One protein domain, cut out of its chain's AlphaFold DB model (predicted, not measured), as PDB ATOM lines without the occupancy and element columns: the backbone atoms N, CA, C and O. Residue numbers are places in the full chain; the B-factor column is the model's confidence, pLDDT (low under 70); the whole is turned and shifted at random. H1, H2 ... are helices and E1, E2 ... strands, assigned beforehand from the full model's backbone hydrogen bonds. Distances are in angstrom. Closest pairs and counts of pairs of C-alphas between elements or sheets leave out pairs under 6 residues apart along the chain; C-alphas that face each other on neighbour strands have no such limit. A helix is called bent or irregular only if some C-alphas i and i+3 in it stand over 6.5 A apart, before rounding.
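AT A GLANCE: This is residues 124 to 195 and 207 to 230 of the 305 residues of an uncharacterized protein of Candidatus Dadabacteria bacterium (UniProt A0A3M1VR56). Two helices side by side, H1 and H2, make one layer, with H2 over a small sheet of two parallel strands, E1 and E2; the short strand E3 lies near E1, and the short helix H3 packs on H1. The last helix, H4, lies far out at one end of the long axis, touching no helix. The 96 printed residues hold four named helices and three named strands, in the order H1, E1, H2, E2, E3, H3, H4, and the class is mixed. E1, H2 and E2 form a strand-helix-strand unit, two parallel neighbour strands with a helix between them, with a right-handed crossover. The whole is compact, with a radius of gyration of the C-alphas of 14.1 A, and elongated, spanning 45 by 28 by 23 A.

IN THESE COORDINATES: H1, residues 126 to 142, begins with C-alpha 126 at (115.975, 15.189, 23.278) and is 24.3 A long. E1, residues 146 to 153, begins with C-alpha 146 at (106.074, -2.138, 37.541) and is 21.9 A long. H2, residues 162 to 171, is 14.3 A long and only just irregular: C-alphas 165 and 168 are 6.9 A apart. E2 is residues 175 to 178, E3 residues 193 to 195 and H3 residues 211 to 214. H4, residues 225 to 230, ends with C-alpha 230 at (83.190, 19.556, 38.896).

HOW THE PARTS SIT: E1 and E2 are parallel neighbours at 3 degrees, with N 177 and O 150 at 2.8 A and N 150 and O 175 at 2.9 A, within hydrogen-bond range. The closest C-alphas of E1 and H2, those of Val 147 and Leu 169, are 6.5 A apart. H1 touches H2 with residues 130 to 137 alone, the closest C-alphas being those of Thr 137 and Leu 169, 6.4 A. The two helices run the same way at a shallow tilt of 25 degrees. H1 touches H3 with residues 135 to 139 alone, the closest C-alphas being those of Val 139 and Arg 212, 6.5 A. E3 pairs with no named strand; E1 and E3 are near each other. H4 is apart from H1, H2 and H3. In H1 every O i to N i+4 pair is within hydrogen-bond range, in H2 4 of 6 and in H4 0 of 2, with 1 of 3 O i to N i+3 pairs; H3 is too short for an O i to N i+4 pair.

THE WHOLE: The two C-alphas farthest apart are those of Ser 158 and Met 230, 45.7 A. Residues 196 to 206 are not printed, and C-alphas 195 and 207 are 11.9 A apart across this cut. The link from E2 to E3, residues 179 to 192, is long. The mean pLDDT of the printed part is 87.0; residues 158, 180, 208 and 224 to 230 are under 70.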
ATOM      1  N   SER A 124     111.991  12.764  19.028       90.19
ATOM      2  CA  SER A 124     112.523  13.898  18.259       90.19
ATOM      3  C   SER A 124     112.543  15.223  19.036       90.19
ATOM      4  O   SER A 124     112.881  16.251  18.460       90.19
ATOM      5  N   ASP A 125     112.306  15.191  20.351       90.44
ATOM      6  CA  ASP A 125     112.833  16.185  21.295       90.44
ATOM      7  C   ASP A 125     113.725  15.471  22.329       90.44
ATOM      8  O   ASP A 125     113.290  14.560  23.034       90.44
ATOM      9  N   SER A 126     115.007  15.851  22.399       89.94
ATOM     10  CA  SER A 126     115.975  15.189  23.278       89.94
ATOM     11  C   SER A 126     115.831  15.586  24.744       89.94
ATOM     12  O   SER A 126     116.315  14.832  25.592       89.94
ATOM     13  N   GLU A 127     115.303  16.765  25.051       91.31
ATOM     14  CA  GLU A 127     115.207  17.269  26.421       91.31
ATOM     15  C   GLU A 127     113.883  16.832  27.028       91.31
ATOM     16  O   GLU A 127     113.890  16.230  28.103       91.31
ATOM     17  N   HIS A 128     112.793  16.956  26.264       91.00
ATOM     18  CA  HIS A 128     111.488  16.399  26.616       91.00
ATOM     19  C   HIS A 128     111.533  14.880  26.832       91.00
ATOM     20  O   HIS A 128     110.985  14.366  27.807       91.00
ATOM     21  N   PHE A 129     112.241  14.134  25.978       92.19
ATOM     22  CA  PHE A 129     112.417  12.691  26.166       92.19
ATOM     23  C   PHE A 129     113.178  12.351  27.461       92.19
ATOM     24  O   PHE A 129     112.810  11.413  28.170       92.19
ATOM     25  N   LYS A 130     114.224  13.122  27.799       93.31
ATOM     26  CA  LYS A 130     115.012  12.924  29.029       93.31
ATOM     27  C   LYS A 130     114.204  13.255  30.280       93.31
ATOM     28  O   LYS A 130     114.249  12.472  31.227       93.31
ATOM     29  N   SER A 131     113.487  14.380  30.298       93.69
ATOM     30  CA  SER A 131     112.655  14.775  31.440       93.69
ATOM     31  C   SER A 131     111.506  13.789  31.647       93.69
ATOM     32  O   SER A 131     111.335  13.307  32.764       93.69
ATOM     33  N   THR A 132     110.817  13.389  30.574       95.25
ATOM     34  CA  THR A 132     109.733  12.390  30.605       95.25
ATOM     35  C   THR A 132     110.213  11.042  31.156       95.25
ATOM     36  O   THR A 132     109.587  10.493  32.061       95.25
ATOM     37  N   LEU A 133     111.337  10.498  30.662       95.19
ATOM     38  CA  LEU A 133     111.866   9.231  31.194       95.19
ATOM     39  C   LEU A 133     112.398   9.360  32.626       95.19
ATOM     40  O   LEU A 133     112.291   8.395  33.386       95.19
ATOM     41  N   LYS A 134     112.955  10.517  33.012       95.50
ATOM     42  CA  LYS A 134     113.365  10.751  34.401       95.50
ATOM     43  C   LYS A 134     112.146  10.795  35.323       95.50
ATOM     44  O   LYS A 134     112.150  10.079  36.312       95.50
ATOM     45  N   GLU A 135     111.103  11.553  34.984       95.88
ATOM     46  CA  GLU A 135     109.882  11.620  35.796       95.88
ATOM     47  C   GLU A 135     109.222  10.241  35.932       95.88
ATOM     48  O   GLU A 135     108.885   9.846  37.048       95.88
ATOM     49  N   LEU A 136     109.125   9.471  34.838       96.56
ATOM     50  CA  LEU A 136     108.660   8.083  34.894       96.56
ATOM     51  C   LEU A 136     109.503   7.257  35.870       96.56
ATOM     52  O   LEU A 136     108.949   6.583  36.729       96.56
ATOM     53  N   THR A 137     110.832   7.330  35.757       96.62
ATOM     54  CA  THR A 137     111.766   6.594  36.626       96.62
ATOM     55  C   THR A 137     111.606   6.990  38.092       96.62
ATOM     56  O   THR A 137     111.541   6.112  38.949       96.62
ATOM     57  N   ASP A 138     111.514   8.290  38.384       96.00
ATOM     58  CA  ASP A 138     111.365   8.801  39.745       96.00
ATOM     59  C   ASP A 138     110.036   8.318  40.365       96.00
ATOM     60  O   ASP A 138     110.044   7.767  41.462       96.00
ATOM     61  N   VAL A 139     108.906   8.463  39.655       96.00
ATOM     62  CA  VAL A 139     107.568   8.036  40.124       96.00
ATOM     63  C   VAL A 139     107.502   6.525  40.347       96.00
ATOM     64  O   VAL A 139     106.982   6.068  41.365       96.00
ATOM     65  N   VAL A 140     108.045   5.755  39.404       96.00
ATOM     66  CA  VAL A 140     108.083   4.288  39.443       96.00
ATOM     67  C   VAL A 140     108.923   3.770  40.614       96.00
ATOM     68  O   VAL A 140     108.552   2.774  41.226       96.00
ATOM     69  N   ILE A 141     110.050   4.416  40.931       95.19
ATOM     70  CA  ILE A 141     110.896   4.020  42.067       95.19
ATOM     71  C   ILE A 141     110.244   4.410  43.398       95.19
ATOM     72  O   ILE A 141     110.278   3.620  44.336       95.19
ATOM     73  N   GLU A 142     109.641   5.597  43.477       95.38
ATOM     74  CA  GLU A 142     109.034   6.140  44.701       95.38
ATOM     75  C   GLU A 142     107.801   5.356  45.177       95.38
ATOM     76  O   GLU A 142     107.579   5.241  46.378       95.38
ATOM     77  N   ASN A 143     107.035   4.781  44.246       95.12
ATOM     78  CA  ASN A 143     105.798   4.038  44.521       95.12
ATOM     79  C   ASN A 143     105.930   2.523  44.239       95.12
ATOM     80  O   ASN A 143     104.931   1.813  44.174       95.12
ATOM     81  N   ASP A 144     107.159   2.046  44.016       95.19
ATOM     82  CA  ASP A 144     107.528   0.664  43.663       95.19
ATOM     83  C   ASP A 144     106.755   0.021  42.485       95.19
ATOM     84  O   ASP A 144     106.629  -1.199  42.387       95.19
ATOM     85  N   PHE A 145     106.268   0.822  41.533       95.50
ATOM     86  CA  PHE A 145     105.487   0.320  40.401       95.50
ATOM     87  C   PHE A 145     106.290  -0.598  39.456       95.50
ATOM     88  O   PHE A 145     107.512  -0.474  39.289       95.50
ATOM     89  N   GLY A 146     105.574  -1.477  38.749       96.06
ATOM     90  CA  GLY A 146     106.074  -2.138  37.541       96.06
ATOM     91  C   GLY A 146     106.095  -1.191  36.333       96.06
ATOM     92  O   GLY A 146     105.330  -0.222  36.273       96.06
ATOM     93  N   VAL A 147     106.942  -1.474  35.338       97.62
ATOM     94  CA  VAL A 147     107.000  -0.692  34.088       97.62
ATOM     95  C   VAL A 147     106.553  -1.540  32.905       97.62
ATOM     96  O   VAL A 147     107.050  -2.641  32.689       97.62
ATOM     97  N   GLY A 148     105.610  -1.011  32.129       96.19
ATOM     98  CA  GLY A 148     105.052  -1.662  30.950       96.19
ATOM     99  C   GLY A 148     105.748  -1.256  29.650       96.19
ATOM    100  O   GLY A 148     106.971  -1.160  29.549       96.19
ATOM    101  N   ASN A 149     104.942  -1.020  28.615       96.06
ATOM    102  CA  ASN A 149     105.437  -0.607  27.304       96.06
ATOM    103  C   ASN A 149     105.832   0.880  27.298       96.06
ATOM    104  O   ASN A 149     105.059   1.740  27.723       96.06
ATOM    105  N   ILE A 150     107.002   1.176  26.731       96.12
ATOM    106  CA  ILE A 150     107.482   2.530  26.451       96.12
ATOM    107  C   ILE A 150     107.594   2.683  24.933       96.12
ATOM    108  O   ILE A 150     108.473   2.096  24.299       96.12
ATOM    109  N   TYR A 151     106.681   3.451  24.347       95.56
ATOM    110  CA  TYR A 151     106.617   3.717  22.911       95.56
ATOM    111  C   TYR A 151     107.380   5.000  22.594       95.56
ATOM    112  O   TYR A 151     107.127   6.040  23.209       95.56
ATOM    113  N   THR A 152     108.289   4.947  21.619       93.31
ATOM    114  CA  THR A 152     109.016   6.141  21.170       93.31
ATOM    115  C   THR A 152     108.645   6.488  19.735       93.31
ATOM    116  O   THR A 152     108.920   5.729  18.802       93.31
ATOM    117  N   VAL A 153     107.996   7.642  19.565       90.75
ATOM    118  CA  VAL A 153     107.573   8.160  18.255       90.75
ATOM    119  C   VAL A 153     108.587   9.176  17.727       90.75
ATOM    120  O   VAL A 153     109.290   9.824  18.503       90.75
ATOM    121  N   GLY A 154     108.677   9.311  16.404       87.25
ATOM    122  CA  GLY A 154     109.655  10.181  15.745       87.25
ATOM    123  C   GLY A 154     111.022   9.529  15.492       87.25
ATOM    124  O   GLY A 154     111.244   8.333  15.710       87.25
ATOM    125  N   LEU A 155     111.953  10.328  14.969       83.62
ATOM    126  CA  LEU A 155     113.325   9.920  14.669       83.62
ATOM    127  C   LEU A 155     114.242  10.037  15.905       83.62
ATOM    128  O   LEU A 155     114.125  11.005  16.658       83.62
ATOM    129  N   PRO A 156     115.181   9.087  16.097       76.94
ATOM    130  CA  PRO A 156     116.093   9.066  17.238       76.94
ATOM    131  C   PRO A 156     117.274  10.033  17.071       76.94
ATOM    132  O   PRO A 156     117.923  10.053  16.022       76.94
ATOM    133  N   PHE A 157     117.648  10.751  18.133       74.75
ATOM    134  CA  PHE A 157     118.895  11.523  18.146       74.75
ATOM    135  C   PHE A 157     120.131  10.634  18.317       74.75
ATOM    136  O   PHE A 157     120.253   9.874  19.276       74.75
ATOM    137  N   SER A 158     121.123  10.833  17.450       69.25
ATOM    138  CA  SER A 158     122.392  10.088  17.419       69.25
ATOM    139  C   SER A 158     123.355  10.351  18.591       69.25
ATOM    140  O   SER A 158     124.445   9.786  18.612       69.25
ATOM    141  N   LYS A 159     122.990  11.211  19.555       75.75
ATOM    142  CA  LYS A 159     123.881  11.707  20.625       75.75
ATOM    143  C   LYS A 159     123.433  11.375  22.058       75.75
ATOM    144  O   LYS A 159     124.116  11.759  23.002       75.75
ATOM    145  N   ILE A 160     122.302  10.694  22.254       74.31
ATOM    146  CA  ILE A 160     121.799  10.369  23.601       74.31
ATOM    147  C   ILE A 160     122.425   9.052  24.077       74.31
ATOM    148  O   ILE A 160     122.236   8.011  23.449       74.31
ATOM    149  N   ASN A 161     123.109   9.066  25.227       82.56
ATOM    150  CA  ASN A 161     123.473   7.832  25.930       82.56
ATOM    151  C   ASN A 161     122.215   7.220  26.568       82.56
ATOM    152  O   ASN A 161     121.909   7.447  27.735       82.56
ATOM    153  N   MET A 162     121.470   6.465  25.764       80.62
ATOM    154  CA  MET A 162     120.214   5.823  26.153       80.62
ATOM    155  C   MET A 162     120.364   4.933  27.395       80.62
ATOM    156  O   MET A 162     119.479   4.913  28.243       80.62
ATOM    157  N   MET A 163     121.491   4.227  27.539       86.19
ATOM    158  CA  MET A 163     121.646   3.176  28.551       86.19
ATOM    159  C   MET A 163     121.587   3.677  29.997       86.19
ATOM    160  O   MET A 163     121.126   2.933  30.859       86.19
ATOM    161  N   THR A 164     122.013   4.909  30.291       88.25
ATOM    162  CA  THR A 164     121.943   5.447  31.664       88.25
ATOM    163  C   THR A 164     120.516   5.798  32.080       88.25
ATOM    164  O   THR A 164     120.162   5.590  33.235       88.25
ATOM    165  N   LEU A 165     119.695   6.273  31.138       87.12
ATOM    166  CA  LEU A 165     118.283   6.621  31.347       87.12
ATOM    167  C   LEU A 165     117.382   5.378  31.352       87.12
ATOM    168  O   LEU A 165     116.407   5.310  32.089       87.12
ATOM    169  N   ILE A 166     117.714   4.392  30.517       90.75
ATOM    170  CA  ILE A 166     116.876   3.216  30.261       90.75
ATOM    171  C   ILE A 166     117.129   2.080  31.264       90.75
ATOM    172  O   ILE A 166     116.196   1.345  31.591       90.75
ATOM    173  N   LYS A 167     118.350   1.932  31.802       93.25
ATOM    174  CA  LYS A 167     118.692   0.827  32.718       93.25
ATOM    175  C   LYS A 167     117.761   0.702  33.944       93.25
ATOM    176  O   LYS A 167     117.373  -0.432  34.216       93.25
ATOM    177  N   PRO A 168     117.378   1.774  34.672       94.31
ATOM    178  CA  PRO A 168     116.472   1.648  35.822       94.31
ATOM    179  C   PRO A 168     115.099   1.079  35.437       94.31
ATOM    180  O   PRO A 168     114.552   0.240  36.146       94.31
ATOM    181  N   LEU A 169     114.582   1.490  34.277       95.75
ATOM    182  CA  LEU A 169     113.284   1.066  33.754       95.75
ATOM    183  C   LEU A 169     113.329  -0.394  33.267       95.75
ATOM    184  O   LEU A 169     112.428  -1.166  33.587       95.75
ATOM    185  N   LEU A 170     114.398  -0.812  32.572       94.38
ATOM    186  CA  LEU A 170     114.582  -2.214  32.152       94.38
ATOM    187  C   LEU A 170     114.617  -3.189  33.338       94.38
ATOM    188  O   LEU A 170     114.046  -4.270  33.253       94.38
ATOM    189  N   VAL A 171     115.260  -2.808  34.448       93.88
ATOM    190  CA  VAL A 171     115.314  -3.636  35.670       93.88
ATOM    191  C   VAL A 171     113.919  -3.836  36.286       93.88
ATOM    192  O   VAL A 171     113.686  -4.853  36.930       93.88
ATOM    193  N   ARG A 172     112.973  -2.921  36.028       94.12
ATOM    194  CA  ARG A 172     111.555  -3.015  36.421       94.12
ATOM    195  C   ARG A 172     110.625  -3.520  35.301       94.12
ATOM    196  O   ARG A 172     109.417  -3.296  35.357       94.12
ATOM    197  N   GLY A 173     111.175  -4.200  34.291       94.25
ATOM    198  CA  GLY A 173     110.409  -4.898  33.249       94.25
ATOM    199  C   GLY A 173     110.038  -4.080  32.006       94.25
ATOM    200  O   GLY A 173     109.336  -4.600  31.140       94.25
ATOM    201  N   ALA A 174     110.514  -2.837  31.874       96.44
ATOM    202  CA  ALA A 174     110.110  -1.946  30.784       96.44
ATOM    203  C   ALA A 174     110.397  -2.502  29.376       96.44
ATOM    204  O   ALA A 174     111.531  -2.862  29.050       96.44
ATOM    205  N   VAL A 175     109.398  -2.454  28.489       95.06
ATOM    206  CA  VAL A 175     109.523  -2.893  27.088       95.06
ATOM    207  C   VAL A 175     109.583  -1.682  26.156       95.06
ATOM    208  O   VAL A 175     108.567  -1.047  25.872       95.06
ATOM    209  N   PHE A 176     110.777  -1.361  25.652       92.69
ATOM    210  CA  PHE A 176     111.004  -0.219  24.760       92.69
ATOM    211  C   PHE A 176     110.684  -0.554  23.296       92.69
ATOM    212  O   PHE A 176     111.460  -1.220  22.608       92.69
ATOM    213  N   LYS A 177     109.566  -0.031  22.789       92.06
ATOM    214  CA  LYS A 177     109.138  -0.154  21.388       92.06
ATOM    215  C   LYS A 177     109.644   1.043  20.580       92.06
ATOM    216  O   LYS A 177     108.936   2.025  20.358       92.06
ATOM    217  N   LEU A 178     110.911   0.956  20.175       85.50
ATOM    218  CA  LEU A 178     111.600   2.008  19.425       85.50
ATOM    219  C   LEU A 178     111.021   2.172  18.013       85.50
ATOM    220  O   LEU A 178     110.997   1.207  17.253       85.50
ATOM    221  N   ARG A 179     110.606   3.398  17.653       73.00
ATOM    222  CA  ARG A 179     109.901   3.717  16.390       73.00
ATOM    223  C   ARG A 179     108.590   2.938  16.184       73.00
ATOM    224  O   ARG A 179     108.109   2.845  15.058       73.00
ATOM    225  N   GLY A 180     108.020   2.366  17.244       69.69
ATOM    226  CA  GLY A 180     106.727   1.697  17.166       69.69
ATOM    227  C   GLY A 180     105.594   2.716  17.173       69.69
ATOM    228  O   GLY A 180     105.526   3.544  18.082       69.69
ATOM    229  N   THR A 181     104.676   2.622  16.210       81.75
ATOM    230  CA  THR A 181     103.361   3.262  16.334       81.75
ATOM    231  C   THR A 181     102.697   2.740  17.617       81.75
ATOM    232  O   THR A 181     102.685   1.521  17.828       81.75
ATOM    233  N   PRO A 182     102.181   3.604  18.509       87.19
ATOM    234  CA  PRO A 182     101.369   3.137  19.625       87.19
ATOM    235  C   PRO A 182     100.074   2.489  19.097       87.19
ATOM    236  O   PRO A 182      99.583   2.910  18.049       87.19
ATOM    237  N   PRO A 183      99.505   1.489  19.796       88.75
ATOM    238  CA  PRO A 183      98.194   0.934  19.475       88.75
ATOM    239  C   PRO A 183      97.134   2.021  19.267       88.75
ATOM    240  O   PRO A 183      97.002   2.930  20.088       88.75
ATOM    241  N   GLU A 184      96.366   1.899  18.183       87.81
ATOM    242  CA  GLU A 184      95.342   2.877  17.778       87.81
ATOM    243  C   GLU A 184      94.260   3.074  18.852       87.81
ATOM    244  O   GLU A 184      93.695   4.159  18.984       87.81
ATOM    245  N   GLU A 185      94.044   2.047  19.680       88.50
ATOM    246  CA  GLU A 185      93.207   2.048  20.884       88.50
ATOM    247  C   GLU A 185      93.476   3.243  21.814       88.50
ATOM    248  O   GLU A 185      92.529   3.803  22.370       88.50
ATOM    249  N   TYR A 186      94.739   3.671  21.955       85.31
ATOM    250  CA  TYR A 186      95.123   4.748  22.874       85.31
ATOM    251  C   TYR A 186      94.822   6.162  22.348       85.31
ATOM    252  O   TYR A 186      94.844   7.100  23.138       85.31
ATOM    253  N   LYS A 187      94.555   6.333  21.041       85.38
ATOM    254  CA  LYS A 187      94.098   7.590  20.389       85.38
ATOM    255  C   LYS A 187      94.896   8.880  20.686       85.38
ATOM    256  O   LYS A 187      94.370   9.976  20.491       85.38
ATOM    257  N   VAL A 188      96.155   8.745  21.106       86.31
ATOM    258  CA  VAL A 188      97.012   9.841  21.590       86.31
ATOM    259  C   VAL A 188      97.225  10.945  20.553       86.31
ATOM    260  O   VAL A 188      97.579  10.666  19.405       86.31
ATOM    261  N   LYS A 189      97.095  12.204  20.987       88.56
ATOM    262  CA  LYS A 189      97.348  13.416  20.187       88.56
ATOM    263  C   LYS A 189      98.599  14.178  20.636       88.56
ATOM    264  O   LYS A 189      99.257  14.803  19.804       88.56
ATOM    265  N   LEU A 190      98.922  14.157  21.929       90.00
ATOM    266  CA  LEU A 190      99.996  14.935  22.553       90.00
ATOM    267  C   LEU A 190     101.135  14.053  23.087       90.00
ATOM    268  O   LEU A 190     100.961  12.884  23.416       90.00
ATOM    269  N   SER A 191     102.322  14.651  23.212       89.69
ATOM    270  CA  SER A 191     103.476  14.069  23.904       89.69
ATOM    271  C   SER A 191     103.789  14.914  25.149       89.69
ATOM    272  O   SER A 191     103.874  16.134  25.015       89.69
ATOM    273  N   PRO A 192     104.009  14.311  26.330       94.38
ATOM    274  CA  PRO A 192     103.937  12.880  26.604       94.38
ATOM    275  C   PRO A 192     102.475  12.423  26.726       94.38
ATOM    276  O   PRO A 192     101.577  13.237  26.949       94.38
ATOM    277  N   ALA A 193     102.246  11.118  26.616       94.94
ATOM    278  CA  ALA A 193     101.004  10.493  27.053       94.94
ATOM    279  C   ALA A 193     101.325   9.299  27.954       94.94
ATOM    280  O   ALA A 193     101.998   8.350  27.541       94.94
ATOM    281  N   TRP A 194     100.880   9.365  29.203       95.62
ATOM    282  CA  TRP A 194     101.136   8.342  30.211       95.62
ATOM    283  C   TRP A 194     100.098   7.225  30.109       95.62
ATOM    284  O   TRP A 194      98.909   7.496  29.954       95.62
ATOM    285  N   LEU A 195     100.544   5.974  30.216       95.12
ATOM    286  CA  LEU A 195      99.688   4.788  30.209       95.12
ATOM    287  C   LEU A 195      99.635   4.227  31.633       95.12
ATOM    288  O   LEU A 195     100.575   3.558  32.066       95.12
ATOM    289  N   GLY A 207      99.508  15.077  27.762       81.69
ATOM    290  CA  GLY A 207      99.975  16.460  27.862       81.69
ATOM    291  C   GLY A 207     100.965  16.752  28.994       81.69
ATOM    292  O   GLY A 207     101.448  15.876  29.705       81.69
ATOM    293  N   VAL A 208     101.306  18.036  29.138       66.62
ATOM    294  CA  VAL A 208     102.469  18.536  29.908       66.62
ATOM    295  C   VAL A 208     102.221  18.601  31.430       66.62
ATOM    296  O   VAL A 208     102.786  19.436  32.136       66.62
ATOM    297  N   ARG A 209     101.335  17.754  31.965       76.31
ATOM    298  CA  ARG A 209     101.051  17.693  33.407       76.31
ATOM    299  C   ARG A 209     102.016  16.709  34.084       76.31
ATOM    300  O   ARG A 209     102.106  15.577  33.611       76.31
ATOM    301  N   PRO A 210     102.689  17.096  35.190       88.12
ATOM    302  CA  PRO A 210     103.565  16.190  35.927       88.12
ATOM    303  C   PRO A 210     102.818  14.930  36.364       88.12
ATOM    304  O   PRO A 210     101.798  15.017  37.061       88.12
ATOM    305  N   LEU A 211     103.351  13.771  35.978       91.94
ATOM    306  CA  LEU A 211     102.843  12.431  36.287       91.94
ATOM    307  C   LEU A 211     102.559  12.266  37.789       91.94
ATOM    308  O   LEU A 211     101.548  11.686  38.180       91.94
ATOM    309  N   ARG A 212     103.408  12.870  38.630       92.25
ATOM    310  CA  ARG A 212     103.280  12.896  40.098       92.25
ATOM    311  C   ARG A 212     101.919  13.374  40.613       92.25
ATOM    312  O   ARG A 212     101.487  12.912  41.661       92.25
ATOM    313  N   LYS A 213     101.220  14.268  39.902       90.12
ATOM    314  CA  LYS A 213      99.932  14.832  40.366       90.12
ATOM    315  C   LYS A 213      98.769  13.833  40.335       90.12
ATOM    316  O   LYS A 213      97.728  14.107  40.935       90.12
ATOM    317  N   PHE A 214      98.933  12.710  39.639       91.12
ATOM    318  CA  PHE A 214      97.899  11.694  39.446       91.12
ATOM    319  C   PHE A 214      97.955  10.548  40.466       91.12
ATOM    320  O   PHE A 214      97.106   9.664  40.412       91.12
ATOM    321  N   PHE A 215      98.902  10.562  41.409       92.31
ATOM    322  CA  PHE A 215      99.006   9.557  42.470       92.31
ATOM    323  C   PHE A 215      98.880  10.206  43.849       92.31
ATOM    324  O   PHE A 215      99.304  11.347  44.042       92.31
ATOM    325  N   ASN A 216      98.286   9.488  44.800       91.75
ATOM    326  CA  ASN A 216      98.288   9.886  46.209       91.75
ATOM    327  C   ASN A 216      99.527   9.349  46.950       91.75
ATOM    328  O   ASN A 216     100.326   8.594  46.399       91.75
ATOM    329  N   SER A 217      99.662   9.700  48.230       90.69
ATOM    330  CA  SER A 217     100.745   9.258  49.125       90.69
ATOM    331  C   SER A 217     100.821   7.738  49.356       90.69
ATOM    332  O   SER A 217     101.757   7.270  49.999       90.69
ATOM    333  N   LYS A 218      99.855   6.965  48.841       92.12
ATOM    334  CA  LYS A 218      99.789   5.495  48.898       92.12
ATOM    335  C   LYS A 218     100.017   4.844  47.524       92.12
ATOM    336  O   LYS A 218      99.701   3.669  47.353       92.12
ATOM    337  N   GLY A 219     100.481   5.604  46.526       92.38
ATOM    338  CA  GLY A 219     100.699   5.124  45.157       92.38
ATOM    339  C   GLY A 219      99.422   4.770  44.388       92.38
ATOM    340  O   GLY A 219      99.496   4.154  43.326       92.38
ATOM    341  N   ARG A 220      98.233   5.144  44.879       94.25
ATOM    342  CA  ARG A 220      96.977   4.903  44.154       94.25
ATOM    343  C   ARG A 220      96.742   5.993  43.119       94.25
ATOM    344  O   ARG A 220      96.950   7.171  43.403       94.25
ATOM    345  N   PHE A 221      96.273   5.604  41.937       93.62
ATOM    346  CA  PHE A 221      95.911   6.534  40.871       93.62
ATOM    347  C   PHE A 221      94.595   7.253  41.205       93.62
ATOM    348  O   PHE A 221      93.549   6.611  41.330       93.62
ATOM    349  N   ILE A 222      94.647   8.583  41.327       90.06
ATOM    350  CA  ILE A 222      93.469   9.452  41.419       90.06
ATOM    351  C   ILE A 222      93.092   9.882  39.997       90.06
ATOM    352  O   ILE A 222      93.804  10.669  39.366       90.06
ATOM    353  N   ASP A 223      91.930   9.437  39.522       77.69
ATOM    354  CA  ASP A 223      91.342   9.938  38.278       77.69
ATOM    355  C   ASP A 223      90.792  11.360  38.474       77.69
ATOM    356  O   ASP A 223      89.601  11.574  38.705       77.69
ATOM    357  N   ARG A 224      91.680  12.357  38.385       67.31
ATOM    358  CA  ARG A 224      91.309  13.776  38.500       67.31
ATOM    359  C   ARG A 224      90.383  14.262  37.379       67.31
ATOM    360  O   ARG A 224      89.734  15.285  37.576       67.31
ATOM    361  N   THR A 225      90.252  13.551  36.251       61.94
ATOM    362  CA  THR A 225      89.381  14.005  35.145       61.94
ATOM    363  C   THR A 225      87.903  14.006  35.538       61.94
ATOM    364  O   THR A 225      87.143  14.860  35.087       61.94
ATOM    365  N   LYS A 226      87.524  13.132  36.480       53.53
ATOM    366  CA  LYS A 226      86.214  13.134  37.138       53.53
ATOM    367  C   LYS A 226      85.915  14.414  37.928       53.53
ATOM    368  O   LYS A 226      84.754  14.781  38.041       53.53
ATOM    369  N   TYR A 227      86.944  15.053  38.486       48.06
ATOM    370  CA  TYR A 227      86.815  16.165  39.434       48.06
ATOM    371  C   TYR A 227      87.088  17.527  38.781       48.06
ATOM    372  O   TYR A 227      86.508  18.523  39.199       48.06
ATOM    373  N   GLU A 228      87.889  17.597  37.711       50.16
ATOM    374  CA  GLU A 228      88.023  18.837  36.922       50.16
ATOM    375  C   GLU A 228      86.705  19.223  36.231       50.16
ATOM    376  O   GLU A 228      86.388  20.403  36.158       50.16
ATOM    377  N   LEU A 229      85.872  18.243  35.859       46.19
ATOM    378  CA  LEU A 229      84.491  18.472  35.406       46.19
ATOM    379  C   LEU A 229      83.540  19.000  36.501       46.19
ATOM    380  O   LEU A 229      82.417  19.373  36.183       46.19
ATOM    381  N   MET A 230      83.963  19.014  37.768       41.25
ATOM    382  CA  MET A 230      83.190  19.556  38.896       41.25
ATOM    383  C   MET A 230      83.770  20.889  39.398       41.25
ATOM    384  O   MET A 230      83.027  21.719  39.910       41.25
TER     385      MET A 230